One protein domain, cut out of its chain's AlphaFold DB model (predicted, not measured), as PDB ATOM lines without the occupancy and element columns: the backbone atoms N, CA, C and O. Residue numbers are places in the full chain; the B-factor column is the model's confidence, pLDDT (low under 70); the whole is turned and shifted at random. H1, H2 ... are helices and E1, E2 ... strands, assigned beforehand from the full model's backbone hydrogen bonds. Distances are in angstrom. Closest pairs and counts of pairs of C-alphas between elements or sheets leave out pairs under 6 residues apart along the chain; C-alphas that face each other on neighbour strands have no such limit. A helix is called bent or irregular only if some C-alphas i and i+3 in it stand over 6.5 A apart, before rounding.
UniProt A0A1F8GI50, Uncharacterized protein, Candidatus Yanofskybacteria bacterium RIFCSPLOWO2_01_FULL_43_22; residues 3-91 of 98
ATOM      1  N   LEU A   3      54.269  34.893  36.570       88.31
ATOM      2  CA  LEU A   3      54.091  36.092  37.366       88.31
ATOM      3  C   LEU A   3      52.785  36.754  36.950       88.31
ATOM      4  O   LEU A   3      52.544  36.954  35.764       88.31
ATOM      5  N   PHE A   4      51.936  37.078  37.917       92.25
ATOM      6  CA  PHE A   4      50.682  37.761  37.638       92.25
ATOM      7  C   PHE A   4      50.440  38.912  38.601       92.25
ATOM      8  O   PHE A   4      50.905  38.928  39.746       92.25
ATOM      9  N   TYR A   5      49.679  39.868  38.091       95.69
ATOM     10  CA  TYR A   5      49.138  41.002  38.810       95.69
ATOM     11  C   TYR A   5      47.661  40.752  39.063       95.69
ATOM     12  O   TYR A   5      46.977  40.195  38.200       95.69
ATOM     13  N   PHE A   6      47.161  41.138  40.231       96.56
ATOM     14  CA  PHE A   6      45.744  40.994  40.523       96.56
ATOM     15  C   PHE A   6      45.197  42.074  41.452       96.56
ATOM     16  O   PHE A   6      45.938  42.695  42.212       96.56
ATOM     17  N   VAL A   7      43.887  42.279  41.365       97.25
ATOM     18  CA  VAL A   7      43.089  43.126  42.254       97.25
ATOM     19  C   VAL A   7      41.884  42.316  42.703       97.25
ATOM     20  O   VAL A   7      41.169  41.760  41.869       97.25
ATOM     21  N   ASP A   8      41.646  42.276  44.009       96.56
ATOM     22  CA  ASP A   8      40.458  41.646  44.572       96.56
ATOM     23  C   ASP A   8      39.378  42.702  44.809       96.56
ATOM     24  O   ASP A   8      39.658  43.790  45.318       96.56
ATOM     25  N   LEU A   9      38.142  42.373  44.434       95.69
ATOM     26  CA  LEU A   9      36.962  43.195  44.673       95.69
ATOM     27  C   LEU A   9      36.110  42.563  45.768       95.69
ATOM     28  O   LEU A   9      35.735  41.388  45.684       95.69
ATOM     29  N   TYR A  10      35.786  43.373  46.763       93.94
ATOM     30  CA  TYR A  10      34.970  43.014  47.908       93.94
ATOM     31  C   TYR A  10      33.682  43.822  47.924       93.94
ATOM     32  O   TYR A  10      33.670  44.992  47.544       93.94
ATOM     33  N   GLU A  11      32.623  43.202  48.421       93.50
ATOM     34  CA  GLU A  11      31.340  43.825  48.718       93.50
ATOM     35  C   GLU A  11      31.057  43.705  50.220       93.50
ATOM     36  O   GLU A  11      31.373  42.678  50.831       93.50
ATOM     37  N   LEU A  12      30.497  44.752  50.828       92.00
ATOM     38  CA  LEU A  12      29.959  44.676  52.187       92.00
ATOM     39  C   LEU A  12      28.587  44.004  52.177       92.00
ATOM     40  O   LEU A  12      27.665  44.475  51.514       92.00
ATOM     41  N   ASP A  13      28.442  42.942  52.965       87.19
ATOM     42  CA  ASP A  13      27.155  42.290  53.187       87.19
ATOM     43  C   ASP A  13      26.293  43.011  54.245       87.19
ATOM     44  O   ASP A  13      26.669  44.037  54.822       87.19
ATOM     45  N   GLN A  14      25.106  42.457  54.506       85.81
ATOM     46  CA  GLN A  14      24.143  42.992  55.477       85.81
ATOM     47  C   GLN A  14      24.661  42.990  56.927       85.81
ATOM     48  O   GLN A  14      24.157  43.758  57.745       85.81
ATOM     49  N   ASP A  15      25.683  42.186  57.234       90.38
ATOM     50  CA  ASP A  15      26.342  42.111  58.542       90.38
ATOM     51  C   ASP A  15      27.597  43.005  58.615       90.38
ATOM     52  O   ASP A  15      28.387  42.890  59.556       90.38
ATOM     53  N   ALA A  16      27.823  43.869  57.618       85.38
ATOM     54  CA  ALA A  16      29.038  44.668  57.457       85.38
ATOM     55  C   ALA A  16      30.331  43.833  57.343       85.38
ATOM     56  O   ALA A  16      31.424  44.314  57.664       85.38
ATOM     57  N   LYS A  17      30.240  42.589  56.860       90.19
ATOM     58  CA  LYS A  17      31.403  41.757  56.538       90.19
ATOM     59  C   LYS A  17      31.770  41.930  55.073       90.19
ATOM     60  O   LYS A  17      30.913  42.035  54.201       90.19
ATOM     61  N   GLN A  18      33.070  41.927  54.798       90.94
ATOM     62  CA  GLN A  18      33.570  41.971  53.429       90.94
ATOM     63  C   GLN A  18      33.579  40.569  52.824       90.94
ATOM     64  O   GLN A  18      34.268  39.671  53.315       90.94
ATOM     65  N   LYS A  19      32.855  40.396  51.720       92.81
ATOM     66  CA  LYS A  19      32.870  39.188  50.898       92.81
ATOM     67  C   LYS A  19      33.588  39.485  49.590       92.81
ATOM     68  O   LYS A  19      33.246  40.435  48.896       92.81
ATOM     69  N   LYS A  20      34.568  38.657  49.227       93.94
ATOM     70  CA  LYS A  20      35.209  38.736  47.910       93.94
ATOM     71  C   LYS A  20      34.215  38.299  46.830       93.94
ATOM     72  O   LYS A  20      33.688  37.190  46.912       93.94
ATOM     73  N   ILE A  21      33.987  39.148  45.832       94.44
ATOM     74  CA  ILE A  21      33.058  38.885  44.721       94.44
ATOM     75  C   ILE A  21      33.772  38.650  43.387       94.44
ATOM     76  O   ILE A  21      33.223  37.975  42.517       94.44
ATOM     77  N   ALA A  22      34.998  39.164  43.229       96.38
ATOM     78  CA  ALA A  22      35.809  38.925  42.042       96.38
ATOM     79  C   ALA A  22      37.315  39.081  42.288       96.38
ATOM     80  O   ALA A  22      37.750  39.765  43.215       96.38
ATOM     81  N   THR A  23      38.092  38.470  41.399       97.00
ATOM     82  CA  THR A  23      39.523  38.674  41.176       97.00
ATOM     83  C   THR A  23      39.708  39.159  39.745       97.00
ATOM     84  O   THR A  23      39.306  38.481  38.801       97.00
ATOM     85  N   PHE A  24      40.364  40.296  39.570       96.44
ATOM     86  CA  PHE A  24      40.851  40.761  38.275       96.44
ATOM     87  C   PHE A  24      42.315  40.352  38.166       96.44
ATOM     88  O   PHE A  24      43.094  40.726  39.038       96.44
ATOM     89  N   ARG A  25      42.704  39.584  37.147       95.56
ATOM     90  CA  ARG A  25      44.056  39.024  37.003       95.56
ATOM     91  C   ARG A  25      44.642  39.328  35.633       95.56
ATOM     92  O   ARG A  25      43.958  39.183  34.633       95.56
ATOM     93  N   MET A  26      45.925  39.661  35.576       95.06
ATOM     94  CA  MET A  26      46.685  39.796  34.333       95.06
ATOM     95  C   MET A  26      48.022  39.074  34.477       95.06
ATOM     96  O   MET A  26      48.712  39.256  35.484       95.06
ATOM     97  N   GLN A  27      48.394  38.261  33.491       91.81
ATOM     98  CA  GLN A  27      49.726  37.655  33.452       91.81
ATOM     99  C   GLN A  27      50.749  38.699  32.976       91.81
ATOM    100  O   GLN A  27      50.425  39.561  32.164       91.81
ATOM    101  N   GLU A  28      51.968  38.675  33.514       88.81
ATOM    102  CA  GLU A  28      53.007  39.646  33.136       88.81
ATOM    103  C   GLU A  28      53.454  39.496  31.674       88.81
ATOM    104  O   GLU A  28      53.794  40.487  31.031       88.81
ATOM    105  N   ASP A  29      53.427  38.273  31.152       85.88
ATOM    106  CA  ASP A  29      53.777  37.898  29.780       85.88
ATOM    107  C   ASP A  29      52.644  38.121  28.761       85.88
ATOM    108  O   ASP A  29      52.911  38.171  27.562       85.88
ATOM    109  N   GLU A  30      51.413  38.363  29.223       83.12
ATOM    110  CA  GLU A  30      50.263  38.761  28.396       83.12
ATOM    111  C   GLU A  30      49.716  40.149  28.810       83.12
ATOM    112  O   GLU A  30      48.578  40.277  29.287       83.12
ATOM    113  N   PRO A  31      50.512  41.228  28.651       73.12
ATOM    114  CA  PRO A  31      50.111  42.570  29.050       73.12
ATOM    115  C   PRO A  31      48.995  43.077  28.128       73.12
ATOM    116  O   PRO A  31      49.223  43.372  26.958       73.12
ATOM    117  N   GLY A  32      47.774  43.174  28.654       78.94
ATOM    118  CA  GLY A  32      46.600  43.624  27.892       78.94
ATOM    119  C   GLY A  32      45.382  42.714  28.002       78.94
ATOM    120  O   GLY A  32      44.332  43.048  27.471       78.94
ATOM    121  N   LYS A  33      45.469  41.585  28.710       87.31
ATOM    122  CA  LYS A  33      44.304  40.732  28.969       87.31
ATOM    123  C   LYS A  33      44.059  40.607  30.467       87.31
ATOM    124  O   LYS A  33      44.679  39.787  31.140       87.31
ATOM    125  N   VAL A  34      43.149  41.425  30.995       94.62
ATOM    126  CA  VAL A  34      42.634  41.231  32.354       94.62
ATOM    127  C   VAL A  34      41.513  40.197  32.318       94.62
ATOM    128  O   VAL A  34      40.453  40.414  31.734       94.62
ATOM    129  N   GLU A  35      41.753  39.064  32.960       94.31
ATOM    130  CA  GLU A  35      40.760  38.032  33.226       94.31
ATOM    131  C   GLU A  35      39.999  38.381  34.505       94.31
ATOM    132  O   GLU A  35      40.573  38.885  35.470       94.31
ATOM    133  N   ILE A  36      38.695  38.121  34.510       94.38
ATOM    134  CA  ILE A  36      37.833  38.359  35.668       94.38
ATOM    135  C   ILE A  36      37.329  36.999  36.130       94.38
ATOM    136  O   ILE A  36      36.577  36.358  35.400       94.38
ATOM    137  N   ASP A  37      37.731  36.581  37.324       93.75
ATOM    138  CA  ASP A  37      37.241  35.380  38.001       93.75
ATOM    139  C   ASP A  37      36.314  35.802  39.145       93.75
ATOM    140  O   ASP A  37      36.730  36.546  40.031       93.75
ATOM    141  N   GLY A  38      35.048  35.394  39.122       90.94
ATOM    142  CA  GLY A  38      34.067  35.822  40.117       90.94
ATOM    143  C   GLY A  38      32.633  35.456  39.756       90.94
ATOM    144  O   GLY A  38      32.377  34.763  38.772       90.94
ATOM    145  N   ASP A  39      31.685  35.954  40.548       85.00
ATOM    146  CA  ASP A  39      30.258  35.744  40.288       85.00
ATOM    147  C   ASP A  39      29.801  36.578  39.084       85.00
ATOM    148  O   ASP A  39      29.491  37.762  39.202       85.00
ATOM    149  N   HIS A  40      29.768  35.970  37.898       81.25
ATOM    150  CA  HIS A  40      29.391  36.653  36.658       81.25
ATOM    151  C   HIS A  40      27.938  37.143  36.608       81.25
ATOM    152  O   HIS A  40      27.628  37.925  35.715       81.25
ATOM    153  N   ASN A  41      27.081  36.737  37.550       85.19
ATOM    154  CA  ASN A  41      25.731  37.287  37.680       85.19
ATOM    155  C   ASN A  41      25.703  38.571  38.523       85.19
ATOM    156  O   ASN A  41      24.658  39.206  38.649       85.19
ATOM    157  N   HIS A  42      26.833  38.954  39.125       90.00
ATOM    158  CA  HIS A  42      26.928  40.165  39.920       90.00
ATOM    159  C   HIS A  42      26.872  41.403  39.001       90.00
ATOM    160  O   HIS A  42      27.783  41.582  38.184       90.00
ATOM    161  N   PRO A  43      25.886  42.316  39.156       90.69
ATOM    162  CA  PRO A  43      25.651  43.424  38.215       90.69
ATOM    163  C   PRO A  43      26.878  44.310  37.967       90.69
ATOM    164  O   PRO A  43      27.134  44.769  36.859       90.69
ATOM    165  N   VAL A  44      27.696  44.512  39.002       91.38
ATOM    166  CA  VAL A  44      28.960  45.258  38.899       91.38
ATOM    167  C   VAL A  44      29.914  44.652  37.867       91.38
ATOM    168  O   VAL A  44      30.536  45.400  37.118       91.38
ATOM    169  N   LEU A  45      30.042  43.323  37.801       92.00
ATOM    170  CA  LEU A  45      30.970  42.682  36.864       92.00
ATOM    171  C   LEU A  45      30.468  42.769  35.423       92.00
ATOM    172  O   LEU A  45      31.278  42.928  34.510       92.00
ATOM    173  N   GLU A  46      29.152  42.700  35.220       90.31
ATOM    174  CA  GLU A  46      28.531  42.930  33.915       90.31
ATOM    175  C   GLU A  46      28.765  44.373  33.440       90.31
ATOM    176  O   GLU A  46      29.268  44.589  32.335       90.31
ATOM    177  N   ASN A  47      28.522  45.359  34.310       90.75
ATOM    178  CA  ASN A  47      28.731  46.773  33.995       90.75
ATOM    179  C   ASN A  47      30.194  47.081  33.656       90.75
ATOM    180  O   ASN A  47      30.464  47.785  32.690       90.75
ATOM    181  N   ILE A  48      31.156  46.522  34.394       92.31
ATOM    182  CA  ILE A  48      32.583  46.699  34.083       92.31
ATOM    183  C   ILE A  48      32.919  46.162  32.687       92.31
ATOM    184  O   ILE A  48      33.669  46.804  31.952       92.31
ATOM    185  N   LYS A  49      32.395  44.982  32.327       89.25
ATOM    186  CA  LYS A  49      32.671  44.355  31.026       89.25
ATOM    187  C   LYS A  49      32.083  45.165  29.868       89.25
ATOM    188  O   LYS A  49      32.742  45.282  28.839       89.25
ATOM    189  N   ASN A  50      30.886  45.725  30.044       89.31
ATOM    190  CA  ASN A  50      30.142  46.396  28.975       89.31
ATOM    191  C   ASN A  50      30.417  47.910  28.888       89.31
ATOM    192  O   ASN A  50      30.531  48.456  27.794       89.31
ATOM    193  N   GLU A  51      30.538  48.598  30.024       92.25
ATOM    194  CA  GLU A  51      30.617  50.067  30.094       92.25
ATOM    195  C   GLU A  51      32.016  50.598  30.429       92.25
ATOM    196  O   GLU A  51      32.294  51.787  30.239       92.25
ATOM    197  N   GLY A  52      32.898  49.733  30.932       92.94
ATOM    198  CA  GLY A  52      34.225  50.114  31.402       92.94
ATOM    199  C   GLY A  52      34.208  51.029  32.635       92.94
ATOM    200  O   GLY A  52      33.171  51.454  33.152       92.94
ATOM    201  N   ILE A  53      35.398  51.369  33.118       94.06
ATOM    202  CA  ILE A  53      35.620  52.239  34.282       94.06
ATOM    203  C   ILE A  53      36.219  53.580  33.850       94.06
ATOM    204  O   ILE A  53      36.809  53.687  32.785       94.06
ATOM    205  N   PHE A  54      36.082  54.630  34.655       91.50
ATOM    206  CA  PHE A  54      36.740  55.909  34.356       91.50
ATOM    207  C   PHE A  54      38.247  55.858  34.663       91.50
ATOM    208  O   PHE A  54      38.652  55.249  35.655       91.50
ATOM    209  N   ASP A  55      39.071  56.537  33.853       89.19
ATOM    210  CA  ASP A  55      40.504  56.742  34.136       89.19
ATOM    211  C   ASP A  55      40.697  57.847  35.188       89.19
ATOM    212  O   ASP A  55      41.019  59.002  34.887       89.19
ATOM    213  N   TYR A  56      40.469  57.488  36.450       84.06
ATOM    214  CA  TYR A  56      40.655  58.376  37.594       84.06
ATOM    215  C   TYR A  56      42.123  58.729  37.845       84.06
ATOM    216  O   TYR A  56      42.408  59.837  38.297       84.06
ATOM    217  N   LYS A  57      43.057  57.814  37.559       81.25
ATOM    218  CA  LYS A  57      44.488  58.004  37.833       81.25
ATOM    219  C   LYS A  57      45.089  59.112  36.972       81.25
ATOM    220  O   LYS A  57      45.834  59.936  37.496       81.25
ATOM    221  N   ASN A  58      44.770  59.144  35.676       82.00
ATOM    222  CA  ASN A  58      45.320  60.150  34.761       82.00
ATOM    223  C   ASN A  58      44.340  61.278  34.429       82.00
ATOM    224  O   ASN A  58      44.697  62.175  33.662       82.00
ATOM    225  N   THR A  59      43.115  61.251  34.968       81.75
ATOM    226  CA  THR A  59      42.058  62.246  34.701       81.75
ATOM    227  C   THR A  59      41.782  62.448  33.205       81.75
ATOM    228  O   THR A  59      41.483  63.552  32.752       81.75
ATOM    229  N   ARG A  60      41.926  61.384  32.408       79.69
ATOM    230  CA  ARG A  60      41.741  61.441  30.955       79.69
ATOM    231  C   ARG A  60      40.268  61.224  30.599       79.69
ATOM    232  O   ARG A  60      39.615  60.387  31.222       79.69
ATOM    233  N   PRO A  61      39.734  61.930  29.587       77.81
ATOM    234  CA  PRO A  61      38.426  61.597  29.045       77.81
ATOM    235  C   PRO A  61      38.486  60.201  28.419       77.81
ATOM    236  O   PRO A  61      39.349  59.929  27.586       77.81
ATOM    237  N   GLY A  62      37.579  59.316  28.828       86.44
ATOM    238  CA  GLY A  62      37.496  57.959  28.296       86.44
ATOM    239  C   GLY A  62      37.127  56.916  29.344       86.44
ATOM    240  O   GLY A  62      37.048  57.197  30.544       86.44
ATOM    241  N   LYS A  63      36.882  55.704  28.851       93.44
ATOM    242  CA  LYS A  63      36.646  54.505  29.651       93.44
ATOM    243  C   LYS A  63      37.818  53.549  29.470       93.44
ATOM    244  O   LYS A  63      38.350  53.444  28.370       93.44
ATOM    245  N   LEU A  64      38.193  52.882  30.552       94.81
ATOM    246  CA  LEU A  64      39.129  51.772  30.569       94.81
ATOM    247  C   LEU A  64      38.346  50.467  30.646       94.81
ATOM    248  O   LEU A  64      37.392  50.340  31.416       94.81
ATOM    249  N   TYR A  65      38.799  49.483  29.898       95.25
ATOM    250  CA  TYR A  65      38.211  48.165  29.770       95.25
ATOM    251  C   TYR A  65      39.230  47.094  30.168       95.25
ATOM    252  O   TYR A  65      40.430  47.368  30.233       95.25
ATOM    253  N   PRO A  66      38.795  45.843  30.394       95.00
ATOM    254  CA  PRO A  66      39.713  44.754  30.729       95.00
ATOM    255  C   PRO A  66      40.856  44.552  29.717       95.00
ATOM    256  O   PRO A  66      41.938  44.103  30.095       95.00
ATOM    257  N   TYR A  67      40.644  44.907  28.445       93.88
ATOM    258  CA  TYR A  67      41.674  44.821  27.407       93.88
ATOM    259  C   TYR A  67      42.740  45.934  27.482       93.88
ATOM    260  O   TYR A  67      43.748  45.871  26.785       93.88
ATOM    261  N   ASP A  68      42.553  46.949  28.333       93.56
ATOM    262  CA  ASP A  68      43.554  47.998  28.560       93.56
ATOM    263  C   ASP A  68      44.645  47.548  29.555       93.56
ATOM    264  O   ASP A  68      45.640  48.242  29.771       93.56
ATOM    265  N   GLY A  69      44.516  46.357  30.152       94.88
ATOM    266  CA  GLY A  69      45.593  45.730  30.917       94.88
ATOM    267  C   GLY A  69      45.897  46.431  32.244       94.88
ATOM    268  O   GLY A  69      45.020  46.651  33.080       94.88
ATOM    269  N   MET A  70      47.173  46.765  32.466       94.94
ATOM    270  CA  MET A  70      47.648  47.283  33.754       94.94
ATOM    271  C   MET A  70      46.957  48.587  34.165       94.94
ATOM    272  O   MET A  70      46.592  48.744  35.327       94.94
ATOM    273  N   ILE A  71      46.730  49.511  33.226       93.81
ATOM    274  CA  ILE A  71      46.092  50.799  33.542       93.81
ATOM    275  C   ILE A  71      44.658  50.609  34.053       93.81
ATOM    276  O   ILE A  71      44.213  51.359  34.922       93.81
ATOM    277  N   PHE A  72      43.956  49.583  33.558       95.44
ATOM    278  CA  PHE A  72      42.646  49.190  34.062       95.44
ATOM    279  C   PHE A  72      42.759  48.658  35.497       95.44
ATOM    280  O   PHE A  72      42.070  49.169  36.379       95.44
ATOM    281  N   LEU A  73      43.681  47.719  35.763       95.75
ATOM    282  CA  LEU A  73      43.907  47.178  37.114       95.75
ATOM    283  C   LEU A  73      44.230  48.277  38.135       95.75
ATOM    284  O   LEU A  73      43.644  48.318  39.215       95.75
ATOM    285  N   GLU A  74      45.123  49.202  37.786       95.19
ATOM    286  CA  GLU A  74      45.522  50.304  38.666       95.19
ATOM    287  C   GLU A  74      44.377  51.276  38.984       95.19
ATOM    288  O   GLU A  74      44.403  51.932  40.030       95.19
ATOM    289  N   ASN A  75      43.382  51.385  38.097       95.19
ATOM    290  CA  ASN A  75      42.250  52.293  38.260       95.19
ATOM    291  C   ASN A  75      41.101  51.713  39.101       95.19
ATOM    292  O   ASN A  75      40.323  52.487  39.667       95.19
ATOM    293  N   LEU A  76      41.015  50.385  39.256       95.19
ATOM    294  CA  LEU A  76      39.928  49.720  39.993       95.19
ATOM    295  C   LEU A  76      39.765  50.251  41.426       95.19
ATOM    296  O   LEU A  76      38.643  50.506  41.859       95.19
ATOM    297  N   LYS A  77      40.869  50.501  42.140       93.94
ATOM    298  CA  LYS A  77      40.845  51.026  43.519       93.94
ATOM    299  C   LYS A  77      40.240  52.424  43.653       93.94
ATOM    300  O   LYS A  77      39.706  52.776  44.701       93.94
ATOM    301  N   TYR A  78      40.338  53.242  42.605       91.62
ATOM    302  CA  TYR A  78      39.751  54.582  42.592       91.62
ATOM    303  C   TYR A  78      38.284  54.532  42.185       91.62
ATOM    304  O   TYR A  78      37.475  55.289  42.717       91.62
ATOM    305  N   TYR A  79      37.947  53.615  41.274       91.62
ATOM    306  CA  TYR A  79      36.579  53.391  40.829       91.62
ATOM    307  C   TYR A  79      35.697  52.830  41.958       91.62
ATOM    308  O   TYR A  79      34.623  53.365  42.222       91.62
ATOM    309  N   PHE A  80      36.178  51.822  42.693       90.44
ATOM    310  CA  PHE A  80      35.477  51.194  43.822       90.44
ATOM    311  C   PHE A  80      35.875  51.799  45.172       90.44
ATOM    312  O   PHE A  80      36.268  51.094  46.094       90.44
ATOM    313  N   ARG A  81      35.813  53.129  45.293       75.88
ATOM    314  CA  ARG A  81      36.115  53.826  46.559       75.88
ATOM    315  C   ARG A  81      34.873  54.065  47.436       75.88
ATOM    316  O   ARG A  81      34.990  54.600  48.535       75.88
ATOM    317  N   SER A  82      33.678  53.720  46.957       71.69
ATOM    318  CA  SER A  82      32.415  53.904  47.687       71.69
ATOM    319  C   SER A  82      32.206  52.813  48.737       71.69
ATOM    320  O   SER A  82      32.447  51.653  48.442       71.69
ATOM    321  N   GLY A  83      31.670  53.156  49.912       70.12
ATOM    322  CA  GLY A  83      31.638  52.282  51.095       70.12
ATOM    323  C   GLY A  83      31.119  50.846  50.919       70.12
ATOM    324  O   GLY A  83      31.511  50.002  51.707       70.12
ATOM    325  N   TYR A  84      30.303  50.545  49.904       87.81
ATOM    326  CA  TYR A  84      29.756  49.201  49.665       87.81
ATOM    327  C   TYR A  84      30.659  48.268  48.852       87.81
ATOM    328  O   TYR A  84      30.552  47.057  49.003       87.81
ATOM    329  N   LEU A  85      31.537  48.811  48.005       92.38
ATOM    330  CA  LEU A  85      32.433  48.041  47.144       92.38
ATOM    331  C   LEU A  85      33.852  48.546  47.326       92.38
ATOM    332  O   LEU A  85      34.088  49.745  47.226       92.38
ATOM    333  N   LEU A  86      34.790  47.632  47.546       94.00
ATOM    334  CA  LEU A  86      36.186  47.952  47.804       94.00
ATOM    335  C   LEU A  86      37.084  47.112  46.904       94.00
ATOM    336  O   LEU A  86      37.062  45.884  46.977       94.00
ATOM    337  N   ALA A  87      37.910  47.771  46.098       95.38
ATOM    338  CA  ALA A  87      38.995  47.110  45.384       95.38
ATOM    339  C   ALA A  87      40.328  47.305  46.119       95.38
ATOM    340  O   ALA A  87      40.620  48.395  46.619       95.38
ATOM    341  N   THR A  88      41.142  46.253  46.178       95.88
ATOM    342  CA  THR A  88      42.500  46.334  46.735       95.88
ATOM    343  C   THR A  88      43.436  47.135  45.830       95.88
ATOM    344  O   THR A  88      43.155  47.380  44.657       95.88
ATOM    345  N   ASP A  89      44.612  47.492  46.350       96.62
ATOM    346  CA  ASP A  89      45.740  47.835  45.484       96.62
ATOM    347  C   ASP A  89      46.130  46.644  44.589       96.62
ATOM    348  O   ASP A  89      45.810  45.488  44.888       96.62
ATOM    349  N   VAL A  90      46.846  46.933  43.498       96.69
ATOM    350  CA  VAL A  90      47.415  45.904  42.621       96.69
ATOM    351  C   VAL A  90      48.444  45.093  43.404       96.69
ATOM    352  O   VAL A  90      49.430  45.628  43.909       96.69
ATOM    353  N   GLN A  91      48.222  43.787  43.474       97.06
ATOM    354  CA  GLN A  91      49.107  42.821  44.108       97.06
ATOM    355  C   GLN A  91      49.860  42.015  43.049       97.06
ATOM    356  O   GLN A  91      49.381  41.828  41.934       97.06
TER     357      GLN A  91
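What this domain is: This is residues 3 to 91 of the 98 residues of an uncharacterized protein of Candidatus Yanofskybacteria bacterium RIFCSPLOWO2_01_FULL_43_22 (UniProt A0A1F8GI50). A twisted sheet of four strands, drawn out lengthwise by the long hairpin of E1 and E2, has two short helices over one face and no named helix over the other. H2 packs over E1, H1 lies toward the E3 edge, and a long link, residues 52 to 69, joins the two helices. The printed part has 89 residues, with the named elements in the order E1, E2, E3, H1, H2, E4; the sheet runs E3, E2, E1, E4, all antiparallel, and the class is mixed, helices and strands. It is compact, with a radius of gyration of the C-alphas of 12.5 A and spans of 38 by 30 by 22 A.

Where its parts are: E1, residues 3 to 12, begins at C-alpha 3 (54.091, 36.092, 37.366) and is 29.6 A long. E2, residues 18 to 27, is 26.1 A long and bends by 55 degrees at residue 21. E3 is residues 35 to 38, 9.9 A. H1, residues 43 to 51, begins at C-alpha 43 (25.651, 43.424, 38.215) and is 11.6 A long. H2, residues 70 to 79, is 14.5 A long and only just irregular: C-alphas 74 and 77 are 6.8 A apart. E4, residues 85 to 87, is 6.9 A long and ends at C-alpha 87 (38.995, 47.110, 45.384).

How they stand to each other: E1, E2 and E3 form a meander, each strand the antiparallel neighbour of the one before, and E1 and E2, like E2 and E3, are a hairpin. Between E1 and E2, at 159 degrees, N 7 and O 24 are 2.9 A apart, within hydrogen-bond range; between E2 and E3, at 160 degrees, N 23 and O 37 are 2.7 A apart. On the other side of E1, edge strand E4 stands at 163 degrees, with N 10 and O 86 2.8 A apart. H1 and H2 lie on the same face, two layers with the sheet. H2, at a height over the sheet of 8.3 A, is over E1 and runs along it at 17 degrees on the local plane; their closest C-alphas, of Val 7 and Leu 73, are 6.6 A apart. H1, at 10.1 A, is only just over E2, with 3 of its C-alphas falling on it, and runs along it at 23 degrees on the local plane. H1 and H2 are apart. Every O i to N i+4 pair is within hydrogen-bond range in H1, and 4 of 6 in H2.

The domain as a whole: The two C-alphas farthest apart, of Asp 15 and Asp 29, are 40.0 A from each other. The printed part has no cut. The link from H1 to H2, 18 residues, is long; within it, residues 53 to 54 pair antiparallel with residues 63 to 64. The mean pLDDT of the printed part is 90.5, and no printed residue is under 70.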